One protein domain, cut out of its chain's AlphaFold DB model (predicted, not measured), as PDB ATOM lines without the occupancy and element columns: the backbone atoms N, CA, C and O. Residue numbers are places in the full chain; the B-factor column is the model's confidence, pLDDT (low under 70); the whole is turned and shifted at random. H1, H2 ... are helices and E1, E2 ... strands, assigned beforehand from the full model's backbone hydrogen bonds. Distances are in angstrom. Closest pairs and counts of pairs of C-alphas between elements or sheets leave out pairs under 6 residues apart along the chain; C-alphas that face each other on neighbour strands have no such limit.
ATOM      1  N   LYS A  20     -11.773  56.549  27.310       75.00
ATOM      2  CA  LYS A  20     -11.832  57.950  27.755       75.00
ATOM      3  C   LYS A  20     -12.272  58.037  29.208       75.00
ATOM      4  O   LYS A  20     -11.740  58.863  29.947       75.00
ATOM      5  N   ASN A  21     -13.196  57.171  29.615       77.69
ATOM      6  CA  ASN A  21     -13.632  57.072  31.003       77.69
ATOM      7  C   ASN A  21     -12.505  56.586  31.919       77.69
ATOM      8  O   ASN A  21     -12.327  57.135  33.000       77.69
ATOM      9  N   VAL A  22     -11.731  55.587  31.484       76.75
ATOM     10  CA  VAL A  22     -10.634  55.024  32.283       76.75
ATOM     11  C   VAL A  22      -9.446  55.976  32.376       76.75
ATOM     12  O   VAL A  22      -8.895  56.165  33.457       76.75
ATOM     13  N   THR A  23      -9.010  56.556  31.256       71.94
ATOM     14  CA  THR A  23      -7.811  57.399  31.248       71.94
ATOM     15  C   THR A  23      -8.097  58.819  31.709       71.94
ATOM     16  O   THR A  23      -7.155  59.516  32.073       71.94
ATOM     17  N   ALA A  24      -9.357  59.271  31.669       77.31
ATOM     18  CA  ALA A  24      -9.768  60.641  31.986       77.31
ATOM     19  C   ALA A  24      -8.912  61.714  31.275       77.31
ATOM     20  O   ALA A  24      -8.686  62.803  31.800       77.31
ATOM     21  N   GLY A  25      -8.388  61.396  30.083       70.06
ATOM     22  CA  GLY A  25      -7.480  62.263  29.325       70.06
ATOM     23  C   GLY A  25      -6.040  62.336  29.855       70.06
ATOM     24  O   GLY A  25      -5.227  63.049  29.275       70.06
ATOM     25  N   ALA A  26      -5.691  61.595  30.910       73.19
ATOM     26  CA  ALA A  26      -4.340  61.557  31.472       73.19
ATOM     27  C   ALA A  26      -3.338  60.775  30.602       73.19
ATOM     28  O   ALA A  26      -2.131  60.981  30.709       73.19
ATOM     29  N   SER A  27      -3.826  59.873  29.746       75.25
ATOM     30  CA  SER A  27      -3.011  59.085  28.821       75.25
ATOM     31  C   SER A  27      -3.753  58.856  27.510       75.25
ATOM     32  O   SER A  27      -4.955  58.580  27.503       75.25
ATOM     33  N   ASP A  28      -3.002  58.906  26.412       78.62
ATOM     34  CA  ASP A  28      -3.475  58.492  25.088       78.62
ATOM     35  C   ASP A  28      -3.525  56.973  24.931       78.62
ATOM     36  O   ASP A  28      -4.148  56.477  23.998       78.62
ATOM     37  N   TYR A  29      -2.873  56.250  25.840       83.75
ATOM     38  CA  TYR A  29      -2.678  54.809  25.790       83.75
ATOM     39  C   TYR A  29      -3.440  54.126  26.920       83.75
ATOM     40  O   TYR A  29      -3.369  54.573  28.072       83.75
ATOM     41  N   LEU A  30      -4.110  53.020  26.602       82.88
ATOM     42  CA  LEU A  30      -4.716  52.116  27.573       82.88
ATOM     43  C   LEU A  30      -4.458  50.660  27.182       82.88
ATOM     44  O   LEU A  30      -4.713  50.260  26.049       82.88
ATOM     45  N   TRP A  31      -3.979  49.874  28.143       86.31
ATOM     46  CA  TRP A  31      -3.793  48.436  27.992       86.31
ATOM     47  C   TRP A  31      -5.045  47.681  28.440       86.31
ATOM     48  O   TRP A  31      -5.487  47.830  29.579       86.31
ATOM     49  N   TYR A  32      -5.567  46.828  27.564       84.44
ATOM     50  CA  TYR A  32      -6.553  45.800  27.881       84.44
ATOM     51  C   TYR A  32      -5.848  44.450  27.884       84.44
ATOM     52  O   TYR A  32      -5.232  44.076  26.891       84.44
ATOM     53  N   MET A  33      -5.920  43.718  28.991       86.44
ATOM     54  CA  MET A  33      -5.239  42.432  29.139       86.44
ATOM     55  C   MET A  33      -6.238  41.370  29.575       86.44
ATOM     56  O   MET A  33      -7.091  41.630  30.422       86.44
ATOM     57  N   THR A  34      -6.129  40.181  28.995       84.38
ATOM     58  CA  THR A  34      -6.928  39.020  29.382       84.38
ATOM     59  C   THR A  34      -6.107  37.743  29.272       84.38
ATOM     60  O   THR A  34      -5.125  37.676  28.526       84.38
ATOM     61  N   GLU A  35      -6.528  36.722  30.009       86.31
ATOM     62  CA  GLU A  35      -5.928  35.396  29.994       86.31
ATOM     63  C   GLU A  35      -6.863  34.400  29.308       86.31
ATOM     64  O   GLU A  35      -8.068  34.368  29.563       86.31
ATOM     65  N   VAL A  36      -6.296  33.563  28.443       84.94
ATOM     66  CA  VAL A  36      -7.004  32.482  27.753       84.94
ATOM     67  C   VAL A  36      -6.302  31.168  28.072       84.94
ATOM     68  O   VAL A  36      -5.120  30.998  27.770       84.94
ATOM     69  N   VAL A  37      -7.024  30.234  28.693       86.44
ATOM     70  CA  VAL A  37      -6.497  28.911  29.060       86.44
ATOM     71  C   VAL A  37      -6.844  27.890  27.982       86.44
ATOM     72  O   VAL A  37      -7.995  27.740  27.579       86.44
ATOM     73  N   VAL A  38      -5.816  27.191  27.515       84.62
ATOM     74  CA  VAL A  38      -5.794  26.447  26.255       84.62
ATOM     75  C   VAL A  38      -5.402  24.995  26.576       84.62
ATOM     76  O   VAL A  38      -4.228  24.672  26.742       84.62
ATOM     77  N   ASN A  39      -6.395  24.113  26.756       79.50
ATOM     78  CA  ASN A  39      -6.198  22.761  27.314       79.50
ATOM     79  C   ASN A  39      -5.754  21.686  26.297       79.50
ATOM     80  O   ASN A  39      -5.018  20.774  26.689       79.50
ATOM     81  N   ASP A  40      -6.148  21.801  25.022       70.88
ATOM     82  CA  ASP A  40      -5.879  20.814  23.962       70.88
ATOM     83  C   ASP A  40      -5.493  21.461  22.619       70.88
ATOM     84  O   ASP A  40      -6.328  22.004  21.903       70.88
ATOM     85  N   THR A  41      -4.216  21.361  22.248       62.38
ATOM     86  CA  THR A  41      -3.647  22.000  21.051       62.38
ATOM     87  C   THR A  41      -4.066  21.387  19.717       62.38
ATOM     88  O   THR A  41      -3.707  21.936  18.678       62.38
ATOM     89  N   THR A  42      -4.825  20.287  19.709       61.09
ATOM     90  CA  THR A  42      -5.278  19.628  18.470       61.09
ATOM     91  C   THR A  42      -6.284  20.458  17.657       61.09
ATOM     92  O   THR A  42      -6.426  20.228  16.460       61.09
ATOM     93  N   VAL A  43      -6.918  21.469  18.265       55.41
ATOM     94  CA  VAL A  43      -7.932  22.335  17.630       55.41
ATOM     95  C   VAL A  43      -7.331  23.613  17.008       55.41
ATOM     96  O   VAL A  43      -8.007  24.323  16.270       55.41
ATOM     97  N   TRP A  44      -6.057  23.936  17.266       54.34
ATOM     98  CA  TRP A  44      -5.553  25.317  17.137       54.34
ATOM     99  C   TRP A  44      -4.382  25.499  16.176       54.34
ATOM    100  O   TRP A  44      -3.477  26.290  16.434       54.34
ATOM    101  N   GLY A  45      -4.423  24.828  15.025       53.09
ATOM    102  CA  GLY A  45      -3.542  25.190  13.908       53.09
ATOM    103  C   GLY A  45      -3.746  26.641  13.442       53.09
ATOM    104  O   GLY A  45      -2.808  27.243  12.928       53.09
ATOM    105  N   LYS A  46      -4.947  27.204  13.656       58.38
ATOM    106  CA  LYS A  46      -5.318  28.599  13.375       58.38
ATOM    107  C   LYS A  46      -6.414  29.049  14.345       58.38
ATOM    108  O   LYS A  46      -7.559  28.631  14.210       58.38
ATOM    109  N   SER A  47      -6.060  29.817  15.373       69.38
ATOM    110  CA  SER A  47      -7.051  30.490  16.227       69.38
ATOM    111  C   SER A  47      -7.218  31.913  15.735       69.38
ATOM    112  O   SER A  47      -6.221  32.536  15.409       69.38
ATOM    113  N   THR A  48      -8.432  32.445  15.733       72.75
ATOM    114  CA  THR A  48      -8.671  33.812  15.264       72.75
ATOM    115  C   THR A  48      -8.879  34.757  16.436       72.75
ATOM    116  O   THR A  48      -9.714  34.497  17.308       72.75
ATOM    117  N   LEU A  49      -8.161  35.881  16.459       73.19
ATOM    118  CA  LEU A  49      -8.432  36.962  17.404       73.19
ATOM    119  C   LEU A  49      -9.424  37.956  16.802       73.19
ATOM    120  O   LEU A  49      -9.050  38.735  15.931       73.19
ATOM    121  N   GLN A  50     -10.654  37.966  17.328       73.94
ATOM    122  CA  GLN A  50     -11.650  38.974  16.974       73.94
ATOM    123  C   GLN A  50     -11.754  40.098  18.004       73.94
ATOM    124  O   GLN A  50     -12.083  39.866  19.167       73.94
ATOM    125  N   VAL A  51     -11.492  41.334  17.572       70.94
ATOM    126  CA  VAL A  51     -11.578  42.530  18.427       70.94
ATOM    127  C   VAL A  51     -12.559  43.518  17.818       70.94
ATOM    128  O   VAL A  51     -12.336  44.024  16.722       70.94
ATOM    129  N   ASN A  52     -13.634  43.806  18.558       70.19
ATOM    130  CA  ASN A  52     -14.570  44.878  18.239       70.19
ATOM    131  C   ASN A  52     -14.195  46.131  19.036       70.19
ATOM    132  O   ASN A  52     -14.477  46.217  20.233       70.19
ATOM    133  N   ALA A  53     -13.516  47.074  18.386       67.00
ATOM    134  CA  ALA A  53     -13.019  48.285  19.027       67.00
ATOM    135  C   ALA A  53     -13.601  49.545  18.385       67.00
ATOM    136  O   ALA A  53     -13.876  49.589  17.185       67.00
ATOM    137  N   LYS A  54     -13.748  50.588  19.212       65.38
ATOM    138  CA  LYS A  54     -14.049  51.951  18.772       65.38
ATOM    139  C   LYS A  54     -12.894  52.876  19.127       65.38
ATOM    140  O   LYS A  54     -12.814  53.362  20.251       65.38
ATOM    141  N   GLY A  55     -11.980  53.087  18.193       62.31
ATOM    142  CA  GLY A  55     -10.776  53.879  18.425       62.31
ATOM    143  C   GLY A  55      -9.856  53.862  17.210       62.31
ATOM    144  O   GLY A  55      -9.996  52.966  16.379       62.31
ATOM    145  N   PRO A  56      -8.948  54.846  17.093       64.94
ATOM    146  CA  PRO A  56      -8.160  55.001  15.886       64.94
ATOM    147  C   PRO A  56      -7.138  53.877  15.732       64.94
ATOM    148  O   PRO A  56      -7.005  53.379  14.628       64.94
ATOM    149  N   ILE A  57      -6.455  53.437  16.803       76.44
ATOM    150  CA  ILE A  57      -5.366  52.453  16.670       76.44
ATOM    151  C   ILE A  57      -5.362  51.427  17.808       76.44
ATOM    152  O   ILE A  57      -5.518  51.785  18.980       76.44
ATOM    153  N   ILE A  58      -5.146  50.155  17.463       80.88
ATOM    154  CA  ILE A  58      -4.975  49.033  18.397       80.88
ATOM    155  C   ILE A  58      -3.711  48.251  18.031       80.88
ATOM    156  O   ILE A  58      -3.571  47.798  16.900       80.88
ATOM    157  N   TYR A  59      -2.820  48.029  18.996       83.69
ATOM    158  CA  TYR A  59      -1.703  47.088  18.857       83.69
ATOM    159  C   TYR A  59      -2.025  45.803  19.608       83.69
ATOM    160  O   TYR A  59      -2.461  45.861  20.761       83.69
ATOM    161  N   SER A  60      -1.788  44.653  18.985       85.75
ATOM    162  CA  SER A  60      -2.014  43.341  19.588       85.75
ATOM    163  C   SER A  60      -0.694  42.680  19.979       85.75
ATOM    164  O   SER A  60       0.279  42.674  19.223       85.75
ATOM    165  N   TYR A  61      -0.674  42.108  21.180       87.50
ATOM    166  CA  TYR A  61       0.437  41.327  21.704       87.50
ATOM    167  C   TYR A  61      -0.082  39.994  22.237       87.50
ATOM    168  O   TYR A  61      -1.012  39.958  23.048       87.50
ATOM    169  N   ILE A  62       0.550  38.901  21.815       87.44
ATOM    170  CA  ILE A  62       0.233  37.539  22.250       87.44
ATOM    171  C   ILE A  62       1.434  37.000  23.016       87.44
ATOM    172  O   ILE A  62       2.541  36.917  22.490       87.44
ATOM    173  N   ASN A  63       1.230  36.655  24.288       87.06
ATOM    174  CA  ASN A  63       2.283  36.175  25.185       87.06
ATOM    175  C   ASN A  63       3.504  37.114  25.261       87.06
ATOM    176  O   ASN A  63       4.635  36.655  25.403       87.06
ATOM    177  N   GLY A  64       3.269  38.426  25.159       84.12
ATOM    178  CA  GLY A  64       4.310  39.459  25.190       84.12
ATOM    179  C   GLY A  64       4.990  39.738  23.845       84.12
ATOM    180  O   GLY A  64       5.755  40.693  23.756       84.12
ATOM    181  N   PHE A  65       4.693  38.970  22.794       83.38
ATOM    182  CA  PHE A  65       5.212  39.219  21.450       83.38
ATOM    183  C   PHE A  65       4.244  40.083  20.652       83.38
ATOM    184  O   PHE A  65       3.037  39.841  20.677       83.38
ATOM    185  N   TRP A  66       4.777  41.085  19.949       81.12
ATOM    186  CA  TRP A  66       3.991  41.886  19.016       81.12
ATOM    187  C   TRP A  66       3.427  40.988  17.914       81.12
ATOM    188  O   TRP A  66       4.165  40.199  17.323       81.12
ATOM    189  N   TRP A  67       2.123  41.103  17.676       82.75
ATOM    190  CA  TRP A  67       1.416  40.326  16.661       82.75
ATOM    191  C   TRP A  67       0.968  41.195  15.488       82.75
ATOM    192  O   TRP A  67       1.073  40.775  14.342       82.75
ATOM    193  N   GLY A  68       0.500  42.415  15.763       77.06
ATOM    194  CA  GLY A  68       0.003  43.297  14.717       77.06
ATOM    195  C   GLY A  68      -0.385  44.691  15.199       77.06
ATOM    196  O   GLY A  68      -0.404  44.997  16.397       77.06
ATOM    197  N   VAL A  69      -0.680  45.555  14.231       77.25
ATOM    198  CA  VAL A  69      -1.220  46.901  14.438       77.25
ATOM    199  C   VAL A  69      -2.434  47.094  13.538       77.25
ATOM    200  O   VAL A  69      -2.412  46.720  12.369       77.25
ATOM    201  N   TYR A  70      -3.478  47.702  14.090       72.88
ATOM    202  CA  TYR A  70      -4.731  47.994  13.403       72.88
ATOM    203  C   TYR A  70      -5.008  49.474  13.486       72.88
ATOM    204  O   TYR A  70      -4.978  50.036  14.579       72.88
ATOM    205  N   ASP A  71      -5.290  50.077  12.337       68.25
ATOM    206  CA  ASP A  71      -5.690  51.473  12.200       68.25
ATOM    207  C   ASP A  71      -7.096  51.513  11.587       68.25
ATOM    208  O   ASP A  71      -7.377  50.832  10.596       68.25
ATOM    209  N   SER A  72      -8.017  52.235  12.219       59.28
ATOM    210  CA  SER A  72      -9.415  52.284  11.794       59.28
ATOM    211  C   SER A  72      -9.594  53.185  10.570       59.28
ATOM    212  O   SER A  72      -9.018  54.269  10.497       59.28
ATOM    213  N   ILE A  73     -10.476  52.797   9.644       52.88
ATOM    214  CA  ILE A  73     -10.862  53.663   8.524       52.88
ATOM    215  C   ILE A  73     -11.575  54.918   9.088       52.88
ATOM    216  O   ILE A  73     -12.490  54.769   9.909       52.88
ATOM    217  N   PRO A  74     -11.227  56.144   8.638       49.19
ATOM    218  CA  PRO A  74     -11.696  57.404   9.234       49.19
ATOM    219  C   PRO A  74     -13.219  57.576   9.352       49.19
ATOM    220  O   PRO A  74     -13.692  58.379  10.154       49.19
ATOM    221  N   SER A  75     -14.004  56.859   8.542       46.03
ATOM    222  CA  SER A  75     -15.452  57.051   8.426       46.03
ATOM    223  C   SER A  75     -16.288  56.278   9.448       46.03
ATOM    224  O   SER A  75     -17.390  56.725   9.759       46.03
ATOM    225  N   THR A  76     -15.809  55.154   9.996       49.88
ATOM    226  CA  THR A  76     -16.632  54.297  10.875       49.88
ATOM    227  C   THR A  76     -16.149  54.253  12.319       49.88
ATOM    228  O   THR A  76     -16.977  54.068  13.211       49.88
ATOM    229  N   HIS A  77     -14.845  54.446  12.574       53.72
ATOM    230  CA  HIS A  77     -14.219  54.272  13.899       53.72
ATOM    231  C   HIS A  77     -14.686  52.990  14.620       53.72
ATOM    232  O   HIS A  77     -14.730  52.955  15.846       53.72
ATOM    233  N   SER A  78     -15.094  51.959  13.880       50.34
ATOM    234  CA  SER A  78     -15.555  50.669  14.383       50.34
ATOM    235  C   SER A  78     -15.100  49.583  13.423       50.34
ATOM    236  O   SER A  78     -15.164  49.758  12.202       50.34
ATOM    237  N   PHE A  79     -14.610  48.474  13.968       57.03
ATOM    238  CA  PHE A  79     -14.123  47.357  13.165       57.03
ATOM    239  C   PHE A  79     -14.219  46.033  13.918       57.03
ATOM    240  O   PHE A  79     -14.231  46.022  15.146       57.03
ATOM    241  N   VAL A  80     -14.277  44.937  13.159       55.94
ATOM    242  CA  VAL A  80     -14.018  43.575  13.633       55.94
ATOM    243  C   VAL A  80     -12.661  43.191  13.066       55.94
ATOM    244  O   VAL A  80     -12.506  43.042  11.859       55.94
ATOM    245  N   TYR A  81     -11.667  43.137  13.938       60.16
ATOM    246  CA  TYR A  81     -10.346  42.610  13.620       60.16
ATOM    247  C   TYR A  81     -10.417  41.085  13.486       60.16
ATOM    248  O   TYR A  81     -11.193  40.491  14.220       60.16
ATOM    249  N   ASP A  82      -9.673  40.468  12.569       63.22
ATOM    250  CA  ASP A  82      -9.695  39.019  12.335       63.22
ATOM    251  C   ASP A  82      -8.308  38.582  11.833       63.22
ATOM    252  O   ASP A  82      -7.960  38.831  10.683       63.22
ATOM    253  N   GLU A  83      -7.478  38.018  12.715       69.00
ATOM    254  CA  GLU A  83      -6.180  37.439  12.331       69.00
ATOM    255  C   GLU A  83      -5.966  36.085  12.971       69.00
ATOM    256  O   GLU A  83      -6.311  35.867  14.141       69.00
ATOM    257  N   ASP A  84      -5.285  35.231  12.214       75.12
ATOM    258  CA  ASP A  84      -4.720  33.988  12.709       75.12
ATOM    259  C   ASP A  84      -3.671  34.331  13.784       75.12
ATOM    260  O   ASP A  84      -2.714  35.051  13.518       75.12
ATOM    261  N   ILE A  85      -3.846  33.819  15.002       79.38
ATOM    262  CA  ILE A  85      -2.921  33.911  16.136       79.38
ATOM    263  C   ILE A  85      -2.414  32.523  16.543       79.38
ATOM    264  O   ILE A  85      -3.125  31.518  16.450       79.38
ATOM    265  N   SER A  86      -1.182  32.471  17.057       78.25
ATOM    266  CA  SER A  86      -0.603  31.248  17.626       78.25
ATOM    267  C   SER A  86      -0.743  31.226  19.149       78.25
ATOM    268  O   SER A  86      -0.228  32.101  19.848       78.25
ATOM    269  N   LEU A  87      -1.431  30.208  19.671       82.44
ATOM    270  CA  LEU A  87      -1.616  29.974  21.104       82.44
ATOM    271  C   LEU A  87      -0.866  28.710  21.543       82.44
ATOM    272  O   LEU A  87      -0.839  27.708  20.831       82.44
ATOM    273  N   LYS A  88      -0.283  28.739  22.744       84.62
ATOM    274  CA  LYS A  88       0.381  27.580  23.364       84.62
ATOM    275  C   LYS A  88      -0.562  26.855  24.317       84.62
ATOM    276  O   LYS A  88      -1.458  27.472  24.884       84.62
ATOM    277  N   ARG A  89      -0.316  25.569  24.580       85.25
ATOM    278  CA  ARG A  89      -1.016  24.853  25.658       85.25
ATOM    279  C   ARG A  89      -0.799  25.564  27.004       85.25
ATOM    280  O   ARG A  89       0.320  25.973  27.310       85.25
ATOM    281  N   GLY A  90      -1.848  25.662  27.814       87.06
ATOM    282  CA  GLY A  90      -1.853  26.360  29.098       87.06
ATOM    283  C   GLY A  90      -2.339  27.807  28.983       87.06
ATOM    284  O   GLY A  90      -3.156  28.132  28.125       87.06
ATOM    285  N   THR A  91      -1.880  28.675  29.878       89.38
ATOM    286  CA  THR A  91      -2.307  30.079  29.906       89.38
ATOM    287  C   THR A  91      -1.608  30.893  28.821       89.38
ATOM    288  O   THR A  91      -0.378  30.880  28.702       89.38
ATOM    289  N   ASN A  92      -2.405  31.636  28.058       86.69
ATOM    290  CA  ASN A  92      -1.961  32.632  27.095       86.69
ATOM    291  C   ASN A  92      -2.421  34.012  27.545       86.69
ATOM    292  O   ASN A  92      -3.569  34.172  27.952       86.69
ATOM    293  N   ILE A  93      -1.547  35.004  27.428       87.75
ATOM    294  CA  ILE A  93      -1.876  36.394  27.744       87.75
ATOM    295  C   ILE A  93      -2.109  37.134  26.434       87.75
ATOM    296  O   ILE A  93      -1.213  37.198  25.591       87.75
ATOM    297  N   ILE A  94      -3.292  37.717  26.280       87.81
ATOM    298  CA  ILE A  94      -3.620  38.613  25.173       87.81
ATOM    299  C   ILE A  94      -3.604  40.031  25.727       87.81
ATOM    300  O   ILE A  94      -4.337  40.341  26.666       87.81
ATOM    301  N   SER A  95      -2.754  40.885  25.164       89.19
ATOM    302  CA  SER A  95      -2.649  42.296  25.538       89.19
ATOM    303  C   SER A  95      -2.933  43.174  24.327       89.19
ATOM    304  O   SER A  95      -2.284  43.046  23.293       89.19
ATOM    305  N   LEU A  96      -3.904  44.070  24.455       86.69
ATOM    306  CA  LEU A  96      -4.282  45.043  23.439       86.69
ATOM    307  C   LEU A  96      -3.946  46.439  23.947       86.69
ATOM    308  O   LEU A  96      -4.444  46.863  24.990       86.69
ATOM    309  N   LEU A  97      -3.122  47.166  23.206       85.50
ATOM    310  CA  LEU A  97      -2.819  48.562  23.487       85.50
ATOM    311  C   LEU A  97      -3.684  49.449  22.599       85.50
ATOM    312  O   LEU A  97      -3.474  49.516  21.389       85.50
ATOM    313  N   SER A  98      -4.641  50.138  23.212       83.88
ATOM    314  CA  SER A  98      -5.492  51.109  22.536       83.88
ATOM    315  C   SER A  98      -4.903  52.506  22.608       83.88
ATOM    316  O   SER A  98      -4.502  52.964  23.682       83.88
ATOM    317  N   VAL A  99      -4.842  53.176  21.457       80.25
ATOM    318  CA  VAL A  99      -4.283  54.520  21.314       80.25
ATOM    319  C   VAL A  99      -5.362  55.481  20.840       80.25
ATOM    320  O   VAL A  99      -6.091  55.204  19.891       80.25
ATOM    321  N   THR A 100      -5.435  56.641  21.486       75.69
ATOM    322  CA  THR A 100      -6.285  57.764  21.082       75.69
ATOM    323  C   THR A 100      -5.432  58.882  20.488       75.69
ATOM    324  O   THR A 100      -4.373  59.229  21.005       75.69
TER     325      THR A 100
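Overview. This is residues 20 to 100 of the 240 residues of the protein "Beta-galactosidase, putative" of Medicago truncatula (UniProt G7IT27). A twisted sheet of four strands, E1, E6, E3 and E4, makes a long wall, and a separate two-strand ribbon, E2 and E5, lies partly over one face of it, at its E3 and E4 side, loosely and with few close C-alphas between them. The strands run roughly along the longest axis, and the short helix H1 sits at one end, near the beginning of E1. The printed part has 81 residues, with one named helix and six named strands in the order H1, E1, E2, E3, E4, E5, E6; both sheets are antiparallel, and the class is mostly strand. The whole is only just compact, close to loose, with a radius of gyration of the C-alphas of 14.0 A, and it is elongated, spanning 42 by 26 by 18 A.

Arrangement. H1, residues 20 to 23, only grazes the four-strand sheet; its closest C-alpha pair with E1, residues 29 to 38, is Thr 23 and Leu 30, 7.1 A apart. H1 is too short for an O i to N i+4 pair, and its one O i to N i+3 pair is not within range. E1 is an edge strand, antiparallel to E6, residues 90 to 99, at 161 degrees, with N 32 and O 96 at 2.8 A. E2, residues 47 to 53, is apart from E1 and E6, and is antiparallel to E5, residues 79 to 85, at 157 degrees, with N 85 and O 47 at 2.7 A. E3, residues 57 to 62, is antiparallel to E6 at 163 degrees, with N 61 and O 95 at 2.8 A. E3 and E4, residues 65 to 71, form a hairpin at 160 degrees, with N 70 and O 58 at 2.8 A; E4 is the other edge strand. The closest C-alphas of E4 and E5 are those of Trp 67 and Ile 85, 7.8 A apart.

Along the chain. H1 begins at C-alpha 20, (-11.832, 57.950, 27.755). E1 is 28.5 A long from first to last C-alpha and ends at C-alpha 38, (-5.794, 26.447, 26.255). E2 measures 19.0 A, E3 16.9 A, E4 18.8 A and E5 17.8 A. E6 measures 29.3 A and ends at C-alpha 99, (-4.283, 54.520, 21.314).

Size, cuts and confidence. The C-alphas of Gly 25 and Thr 42 are the two farthest apart, at 44.1 A, while those of Lys 20 and Thr 100 are 8.7 A apart. The printed part has no cut and no long link. The mean pLDDT of the printed part is 74.3; residues 41 to 47, 53 to 56 and 71 to 83 are under 70.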